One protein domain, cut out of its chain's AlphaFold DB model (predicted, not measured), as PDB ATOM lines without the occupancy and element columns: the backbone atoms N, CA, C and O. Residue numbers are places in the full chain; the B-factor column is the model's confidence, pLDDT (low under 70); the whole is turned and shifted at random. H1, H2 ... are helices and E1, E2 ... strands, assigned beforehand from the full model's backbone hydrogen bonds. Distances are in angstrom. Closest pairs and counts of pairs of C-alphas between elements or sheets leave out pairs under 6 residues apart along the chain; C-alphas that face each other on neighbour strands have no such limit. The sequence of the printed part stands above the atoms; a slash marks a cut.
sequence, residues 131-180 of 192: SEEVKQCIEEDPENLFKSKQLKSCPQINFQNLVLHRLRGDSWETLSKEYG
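What this domain is: This is residues 131 to 180 of the 192 residues of the protein "Sigma-70 family RNA polymerase sigma factor" of Flavobacterium sp. CLA17 (UniProt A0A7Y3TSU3). Helix H3 stands in the middle of a flat, loosely joined arrangement, with H1 on one side of it and H4 on the opposite side, each at a steep angle to it. The short helix H2 and the strand E1 lie toward the end of H3 where it begins, H2 on the side of H1 and E1 on the side of H4. The printed part has 50 residues with four named helices and one named strand, in the order H1, H2, E1, H3, H4; E1 pairs with no named strand, and the class is mostly helix. The whole is only just compact, close to loose, with a radius of gyration of the C-alphas of 11.3 A, and it spans 30 by 23 by 10 A.

How they stand to each other: H3, residues 159 to 168, touches two helices. With H2, residues 145 to 148, its closest C-alphas are those of Gln 160 and Phe 146, 4.9 A apart. H1, residues 131 to 140, and H3 only just touch, with 3 pairs of C-alphas within 8 A; the closest are those of Ile 138 and Gln 160, 6.3 A apart. H1 and H3 run opposite ways at a steep tilt of 46 degrees. H1 and H2 are close but not clearly touching, with the C-alphas of Ile 138 and Phe 146 closest at 7.1 A. H4, residues 172 to 178, is close to H3 but not clearly touching: the closest C-alphas, of Leu 175 and His 165, are 8.0 A apart. H3 and H4 run opposite ways at a steep tilt of 65 degrees. E1, residues 154 to 158, and H3 meet only through their link. The closest C-alphas of E1 and H2 are those of Asn 158 and Lys 147, 5.3 A apart. H4 is apart from H1, H2 and E1, and H1 is apart from E1. In H1, H3 and H4 each O i to N i+4 pair is within hydrogen-bond range; H2 is too short for such a pair.

Where its parts are: H3 measures 14.4 A from C-alpha 159 at (22.416, -24.333, -3.748) to C-alpha 168. H1, also ten residues, measures 14.3 A and begins at C-alpha 131 at (32.791, -38.035, -4.065). H2 has four residues, Leu 145 to Ser 148, and measures 5.3 A. E1, Cys 154 to Asn 158, measures 8.5 A. H4, Trp 172 to Glu 178, measures 9.8 A and ends at C-alpha 178 at (25.615, -15.113, -15.781).

The domain as a whole: The two C-alphas farthest apart are those of Glu 133 and Gly 180, at 31.5 A. The printed part has no cut, and the links H1 to H2, H2 to E1, E1 to H3 and H3 to H4 are tight. The mean pLDDT of the printed part is 81.3; it is under 70 at residues 152 to 154 and at residue 180.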
ATOM      1  N   SER A 131      32.924 -39.263  -3.279       77.38
ATOM      2  CA  SER A 131      32.791 -38.035  -4.065       77.38
ATOM      3  C   SER A 131      31.806 -38.145  -5.235       77.38
ATOM      4  O   SER A 131      31.138 -37.166  -5.561       77.38
ATOM      5  N   GLU A 132      31.748 -39.300  -5.897       81.88
ATOM      6  CA  GLU A 132      30.857 -39.578  -7.027       81.88
ATOM      7  C   GLU A 132      29.418 -39.752  -6.545       81.88
ATOM      8  O   GLU A 132      28.520 -39.139  -7.118       81.88
ATOM      9  N   GLU A 133      29.214 -40.464  -5.433       83.75
ATOM     10  CA  GLU A 133      27.898 -40.587  -4.791       83.75
ATOM     11  C   GLU A 133      27.361 -39.222  -4.346       83.75
ATOM     12  O   GLU A 133      26.231 -38.861  -4.666       83.75
ATOM     13  N   VAL A 134      28.186 -38.403  -3.682       84.81
ATOM     14  CA  VAL A 134      27.780 -37.048  -3.268       84.81
ATOM     15  C   VAL A 134      27.441 -36.178  -4.478       84.81
ATOM     16  O   VAL A 134      26.453 -35.440  -4.444       84.81
ATOM     17  N   LYS A 135      28.222 -36.262  -5.562       85.81
ATOM     18  CA  LYS A 135      27.932 -35.531  -6.801       85.81
ATOM     19  C   LYS A 135      26.600 -35.976  -7.407       85.81
ATOM     20  O   LYS A 135      25.789 -35.117  -7.749       85.81
ATOM     21  N   GLN A 136      26.353 -37.282  -7.484       86.44
ATOM     22  CA  GLN A 136      25.110 -37.840  -8.008       86.44
ATOM     23  C   GLN A 136      23.902 -37.422  -7.160       86.44
ATOM     24  O   GLN A 136      22.908 -36.952  -7.707       86.44
ATOM     25  N   CYS A 137      24.004 -37.474  -5.828       86.88
ATOM     26  CA  CYS A 137      22.943 -37.003  -4.936       86.88
ATOM     27  C   CYS A 137      22.622 -35.514  -5.135       86.88
ATOM     28  O   CYS A 137      21.456 -35.121  -5.075       86.88
ATOM     29  N   ILE A 138      23.639 -34.678  -5.374       88.12
ATOM     30  CA  ILE A 138      23.438 -33.254  -5.665       88.12
ATOM     31  C   ILE A 138      22.775 -33.072  -7.031       88.12
ATOM     32  O   ILE A 138      21.917 -32.206  -7.145       88.12
ATOM     33  N   GLU A 139      23.136 -33.848  -8.055       86.94
ATOM     34  CA  GLU A 139      22.557 -33.758  -9.406       86.94
ATOM     35  C   GLU A 139      21.096 -34.229  -9.459       86.94
ATOM     36  O   GLU A 139      20.243 -33.534 -10.022       86.94
ATOM     37  N   GLU A 140      20.798 -35.373  -8.846       89.19
ATOM     38  CA  GLU A 140      19.457 -35.960  -8.823       89.19
ATOM     39  C   GLU A 140      18.496 -35.155  -7.940       89.19
ATOM     40  O   GLU A 140      17.335 -34.983  -8.313       89.19
ATOM     41  N   ASP A 141      18.988 -34.620  -6.811       87.75
ATOM     42  CA  ASP A 141      18.216 -33.866  -5.809       87.75
ATOM     43  C   ASP A 141      16.813 -34.471  -5.569       87.75
ATOM     44  O   ASP A 141      15.800 -33.791  -5.772       87.75
ATOM     45  N   PRO A 142      16.723 -35.763  -5.186       82.06
ATOM     46  CA  PRO A 142      15.456 -36.500  -5.159       82.06
ATOM     47  C   PRO A 142      14.433 -35.897  -4.187       82.06
ATOM     48  O   PRO A 142      13.229 -35.978  -4.417       82.06
ATOM     49  N   GLU A 143      14.908 -35.248  -3.121       86.75
ATOM     50  CA  GLU A 143      14.078 -34.567  -2.120       86.75
ATOM     51  C   GLU A 143      13.869 -33.071  -2.421       86.75
ATOM     52  O   GLU A 143      13.193 -32.370  -1.666       86.75
ATOM     53  N   ASN A 144      14.424 -32.565  -3.530       83.88
ATOM     54  CA  ASN A 144      14.321 -31.168  -3.964       83.88
ATOM     55  C   ASN A 144      14.842 -30.163  -2.904       83.88
ATOM     56  O   ASN A 144      14.418 -29.002  -2.837       83.88
ATOM     57  N   LEU A 145      15.749 -30.611  -2.028       85.50
ATOM     58  CA  LEU A 145      16.305 -29.834  -0.917       85.50
ATOM     59  C   LEU A 145      17.340 -28.819  -1.410       85.50
ATOM     60  O   LEU A 145      17.460 -27.727  -0.847       85.50
ATOM     61  N   PHE A 146      18.084 -29.156  -2.461       86.25
ATOM     62  CA  PHE A 146      19.152 -28.304  -2.979       86.25
ATOM     63  C   PHE A 146      18.614 -27.213  -3.905       86.25
ATOM     64  O   PHE A 146      19.064 -26.065  -3.838       86.25
ATOM     65  N   LYS A 147      17.605 -27.527  -4.719       83.50
ATOM     66  CA  LYS A 147      16.906 -26.547  -5.561       83.50
ATOM     67  C   LYS A 147      16.016 -25.596  -4.763       83.50
ATOM     68  O   LYS A 147      15.893 -24.429  -5.139       83.50
ATOM     69  N   SER A 148      15.410 -26.061  -3.667       82.62
ATOM     70  CA  SER A 148      14.519 -25.232  -2.838       82.62
ATOM     71  C   SER A 148      15.260 -24.186  -2.001       82.62
ATOM     72  O   SER A 148      14.694 -23.137  -1.681       82.62
ATOM     73  N   LYS A 149      16.541 -24.408  -1.676       83.31
ATOM     74  CA  LYS A 149      17.365 -23.418  -0.967       83.31
ATOM     75  C   LYS A 149      17.938 -22.372  -1.916       83.31
ATOM     76  O   LYS A 149      19.045 -22.511  -2.435       83.31
ATOM     77  N   GLN A 150      17.180 -21.296  -2.087       82.00
ATOM     78  CA  GLN A 150      17.567 -20.111  -2.851       82.00
ATOM     79  C   GLN A 150      18.211 -19.038  -1.968       82.00
ATOM     80  O   GLN A 150      17.891 -18.893  -0.782       82.00
ATOM     81  N   LEU A 151      19.112 -18.248  -2.552       73.38
ATOM     82  CA  LEU A 151      19.690 -17.097  -1.868       73.38
ATOM     83  C   LEU A 151      18.638 -15.985  -1.749       73.38
ATOM     84  O   LEU A 151      18.091 -15.539  -2.754       73.38
ATOM     85  N   LYS A 152      18.396 -15.474  -0.533       67.31
ATOM     86  CA  LYS A 152      17.384 -14.422  -0.268       67.31
ATOM     87  C   LYS A 152      17.519 -13.189  -1.172       67.31
ATOM     88  O   LYS A 152      16.522 -12.556  -1.489       67.31
ATOM     89  N   SER A 153      18.746 -12.855  -1.566       66.19
ATOM     90  CA  SER A 153      19.043 -11.696  -2.413       66.19
ATOM     91  C   SER A 153      18.919 -11.980  -3.915       66.19
ATOM     92  O   SER A 153      18.848 -11.031  -4.692       66.19
ATOM     93  N   CYS A 154      18.914 -13.251  -4.336       66.38
ATOM     94  CA  CYS A 154      18.889 -13.676  -5.742       66.38
ATOM     95  C   CYS A 154      18.152 -15.024  -5.877       66.38
ATOM     96  O   CYS A 154      18.802 -16.073  -5.839       66.38
ATOM     97  N   PRO A 155      16.818 -15.021  -6.062       71.50
ATOM     98  CA  PRO A 155      16.017 -16.243  -6.195       71.50
ATOM     99  C   PRO A 155      16.453 -17.135  -7.367       71.50
ATOM    100  O   PRO A 155      16.222 -18.340  -7.350       71.50
ATOM    101  N   GLN A 156      17.119 -16.553  -8.373       71.19
ATOM    102  CA  GLN A 156      17.655 -17.287  -9.519       71.19
ATOM    103  C   GLN A 156      18.860 -18.191  -9.194       71.19
ATOM    104  O   GLN A 156      19.216 -19.028 -10.019       71.19
ATOM    105  N   ILE A 157      19.482 -18.054  -8.013       78.31
ATOM    106  CA  ILE A 157      20.596 -18.904  -7.569       78.31
ATOM    107  C   ILE A 157      20.117 -19.804  -6.427       78.31
ATOM    108  O   ILE A 157      19.809 -19.329  -5.329       78.31
ATOM    109  N   ASN A 158      20.107 -21.114  -6.677       85.81
ATOM    110  CA  ASN A 158      19.908 -22.144  -5.659       85.81
ATOM    111  C   ASN A 158      21.225 -22.869  -5.329       85.81
ATOM    112  O   ASN A 158      22.222 -22.743  -6.046       85.81
ATOM    113  N   PHE A 159      21.233 -23.608  -4.218       85.06
ATOM    114  CA  PHE A 159      22.416 -24.333  -3.748       85.06
ATOM    115  C   PHE A 159      22.934 -25.338  -4.785       85.06
ATOM    116  O   PHE A 159      24.141 -25.408  -5.007       85.06
ATOM    117  N   GLN A 160      22.033 -26.061  -5.456       88.25
ATOM    118  CA  GLN A 160      22.394 -27.067  -6.455       88.25
ATOM    119  C   GLN A 160      23.233 -26.469  -7.592       88.25
ATOM    120  O   GLN A 160      24.359 -26.902  -7.829       88.25
ATOM    121  N   ASN A 161      22.717 -25.436  -8.259       85.50
ATOM    122  CA  ASN A 161      23.380 -24.816  -9.405       85.50
ATOM    123  C   ASN A 161      24.736 -24.238  -9.000       85.50
ATOM    124  O   ASN A 161      25.731 -24.446  -9.692       85.50
ATOM    125  N   LEU A 162      24.796 -23.569  -7.847       85.62
ATOM    126  CA  LEU A 162      26.034 -22.998  -7.326       85.62
ATOM    127  C   LEU A 162      27.101 -24.075  -7.110       85.62
ATOM    128  O   LEU A 162      28.241 -23.901  -7.537       85.62
ATOM    129  N   VAL A 163      26.743 -25.200  -6.490       86.38
ATOM    130  CA  VAL A 163      27.691 -26.296  -6.258       86.38
ATOM    131  C   VAL A 163      28.109 -26.962  -7.570       86.38
ATOM    132  O   VAL A 163      29.297 -27.210  -7.759       86.38
ATOM    133  N   LEU A 164      27.189 -27.176  -8.515       86.50
ATOM    134  CA  LEU A 164      27.514 -27.758  -9.823       86.50
ATOM    135  C   LEU A 164      28.486 -26.888 -10.628       86.50
ATOM    136  O   LEU A 164      29.434 -27.412 -11.211       86.50
ATOM    137  N   HIS A 165      28.311 -25.568 -10.612       85.12
ATOM    138  CA  HIS A 165      29.263 -24.641 -11.223       85.12
ATOM    139  C   HIS A 165      30.644 -24.709 -10.557       85.12
ATOM    140  O   HIS A 165      31.672 -24.753 -11.233       85.12
ATOM    141  N   ARG A 166      30.693 -24.808  -9.221       86.06
ATOM    142  CA  ARG A 166      31.962 -24.976  -8.493       86.06
ATOM    143  C   ARG A 166      32.649 -26.302  -8.816       86.06
ATOM    144  O   ARG A 166      33.867 -26.313  -8.962       86.06
ATOM    145  N   LEU A 167      31.891 -27.386  -8.982       84.06
ATOM    146  CA  LEU A 167      32.419 -28.696  -9.380       84.06
ATOM    147  C   LEU A 167      32.946 -28.714 -10.824       84.06
ATOM    148  O   LEU A 167      33.846 -29.491 -11.127       84.06
ATOM    149  N   ARG A 168      32.426 -27.851 -11.706       83.62
ATOM    150  CA  ARG A 168      32.931 -27.654 -13.079       83.62
ATOM    151  C   ARG A 168      34.159 -26.740 -13.154       83.62
ATOM    152  O   ARG A 168      34.790 -26.671 -14.203       83.62
ATOM    153  N   GLY A 169      34.517 -26.084 -12.048       83.12
ATOM    154  CA  GLY A 169      35.651 -25.162 -11.973       83.12
ATOM    155  C   GLY A 169      35.320 -23.716 -12.347       83.12
ATOM    156  O   GLY A 169      36.240 -22.925 -12.550       83.12
ATOM    157  N   ASP A 170      34.039 -23.343 -12.412       84.56
ATOM    158  CA  ASP A 170      33.639 -21.982 -12.765       84.56
ATOM    159  C   ASP A 170      34.029 -20.975 -11.665       84.56
ATOM    160  O   ASP A 170      33.919 -21.226 -10.452       84.56
ATOM    161  N   SER A 171      34.494 -19.801 -12.098       82.56
ATOM    162  CA  SER A 171      34.866 -18.709 -11.200       82.56
ATOM    163  C   SER A 171      33.641 -17.900 -10.757       82.56
ATOM    164  O   SER A 171      32.602 -17.866 -11.422       82.56
ATOM    165  N   TRP A 172      33.761 -17.210  -9.620       79.88
ATOM    166  CA  TRP A 172      32.683 -16.371  -9.087       79.88
ATOM    167  C   TRP A 172      32.327 -15.207 -10.016       79.88
ATOM    168  O   TRP A 172      31.173 -14.782 -10.052       79.88
ATOM    169  N   GLU A 173      33.285 -14.714 -10.799       77.81
ATOM    170  CA  GLU A 173      33.075 -13.655 -11.786       77.81
ATOM    171  C   GLU A 173      32.195 -14.132 -12.947       77.81
ATOM    172  O   GLU A 173      31.334 -13.380 -13.406       77.81
ATOM    173  N   THR A 174      32.381 -15.375 -13.405       78.38
ATOM    174  CA  THR A 174      31.537 -15.989 -14.441       78.38
ATOM    175  C   THR A 174      30.103 -16.132 -13.940       78.38
ATOM    176  O   THR A 174      29.178 -15.681 -14.612       78.38
ATOM    177  N   LEU A 175      29.924 -16.625 -12.710       77.38
ATOM    178  CA  LEU A 175      28.603 -16.756 -12.089       77.38
ATOM    179  C   LEU A 175      27.924 -15.402 -11.863       77.38
ATOM    180  O   LEU A 175      26.742 -15.230 -12.146       77.38
ATOM    181  N   SER A 176      28.665 -14.403 -11.389       74.69
ATOM    182  CA  SER A 176      28.142 -13.049 -11.180       74.69
ATOM    183  C   SER A 176      27.644 -12.416 -12.485       74.69
ATOM    184  O   SER A 176      26.586 -11.781 -12.486       74.69
ATOM    185  N   LYS A 177      28.361 -12.631 -13.598       77.56
ATOM    186  CA  LYS A 177      27.949 -12.179 -14.936       77.56
ATOM    187  C   LYS A 177      26.721 -12.928 -15.446       77.56
ATOM    188  O   LYS A 177      25.804 -12.286 -15.948       77.56
ATOM    189  N   GLU A 178      26.699 -14.250 -15.301       76.25
ATOM    190  CA  GLU A 178      25.615 -15.113 -15.781       76.25
ATOM    191  C   GLU A 178      24.289 -14.827 -15.063       76.25
ATOM    192  O   GLU A 178      23.250 -14.686 -15.704       76.25
ATOM    193  N   TYR A 179      24.328 -14.642 -13.742       73.75
ATOM    194  CA  TYR A 179      23.126 -14.420 -12.934       73.75
ATOM    195  C   TYR A 179      22.794 -12.936 -12.696       73.75
ATOM    196  O   TYR A 179      21.865 -12.627 -11.942       73.75
ATOM    197  N   GLY A 180      23.543 -12.013 -13.313       65.88
ATOM    198  CA  GLY A 180      23.316 -10.565 -13.212       65.88
ATOM    199  C   GLY A 180      23.442 -10.013 -11.789       65.88
ATOM    200  O   GLY A 180      22.877  -8.965 -11.467       65.88
TER     201      GLY A 180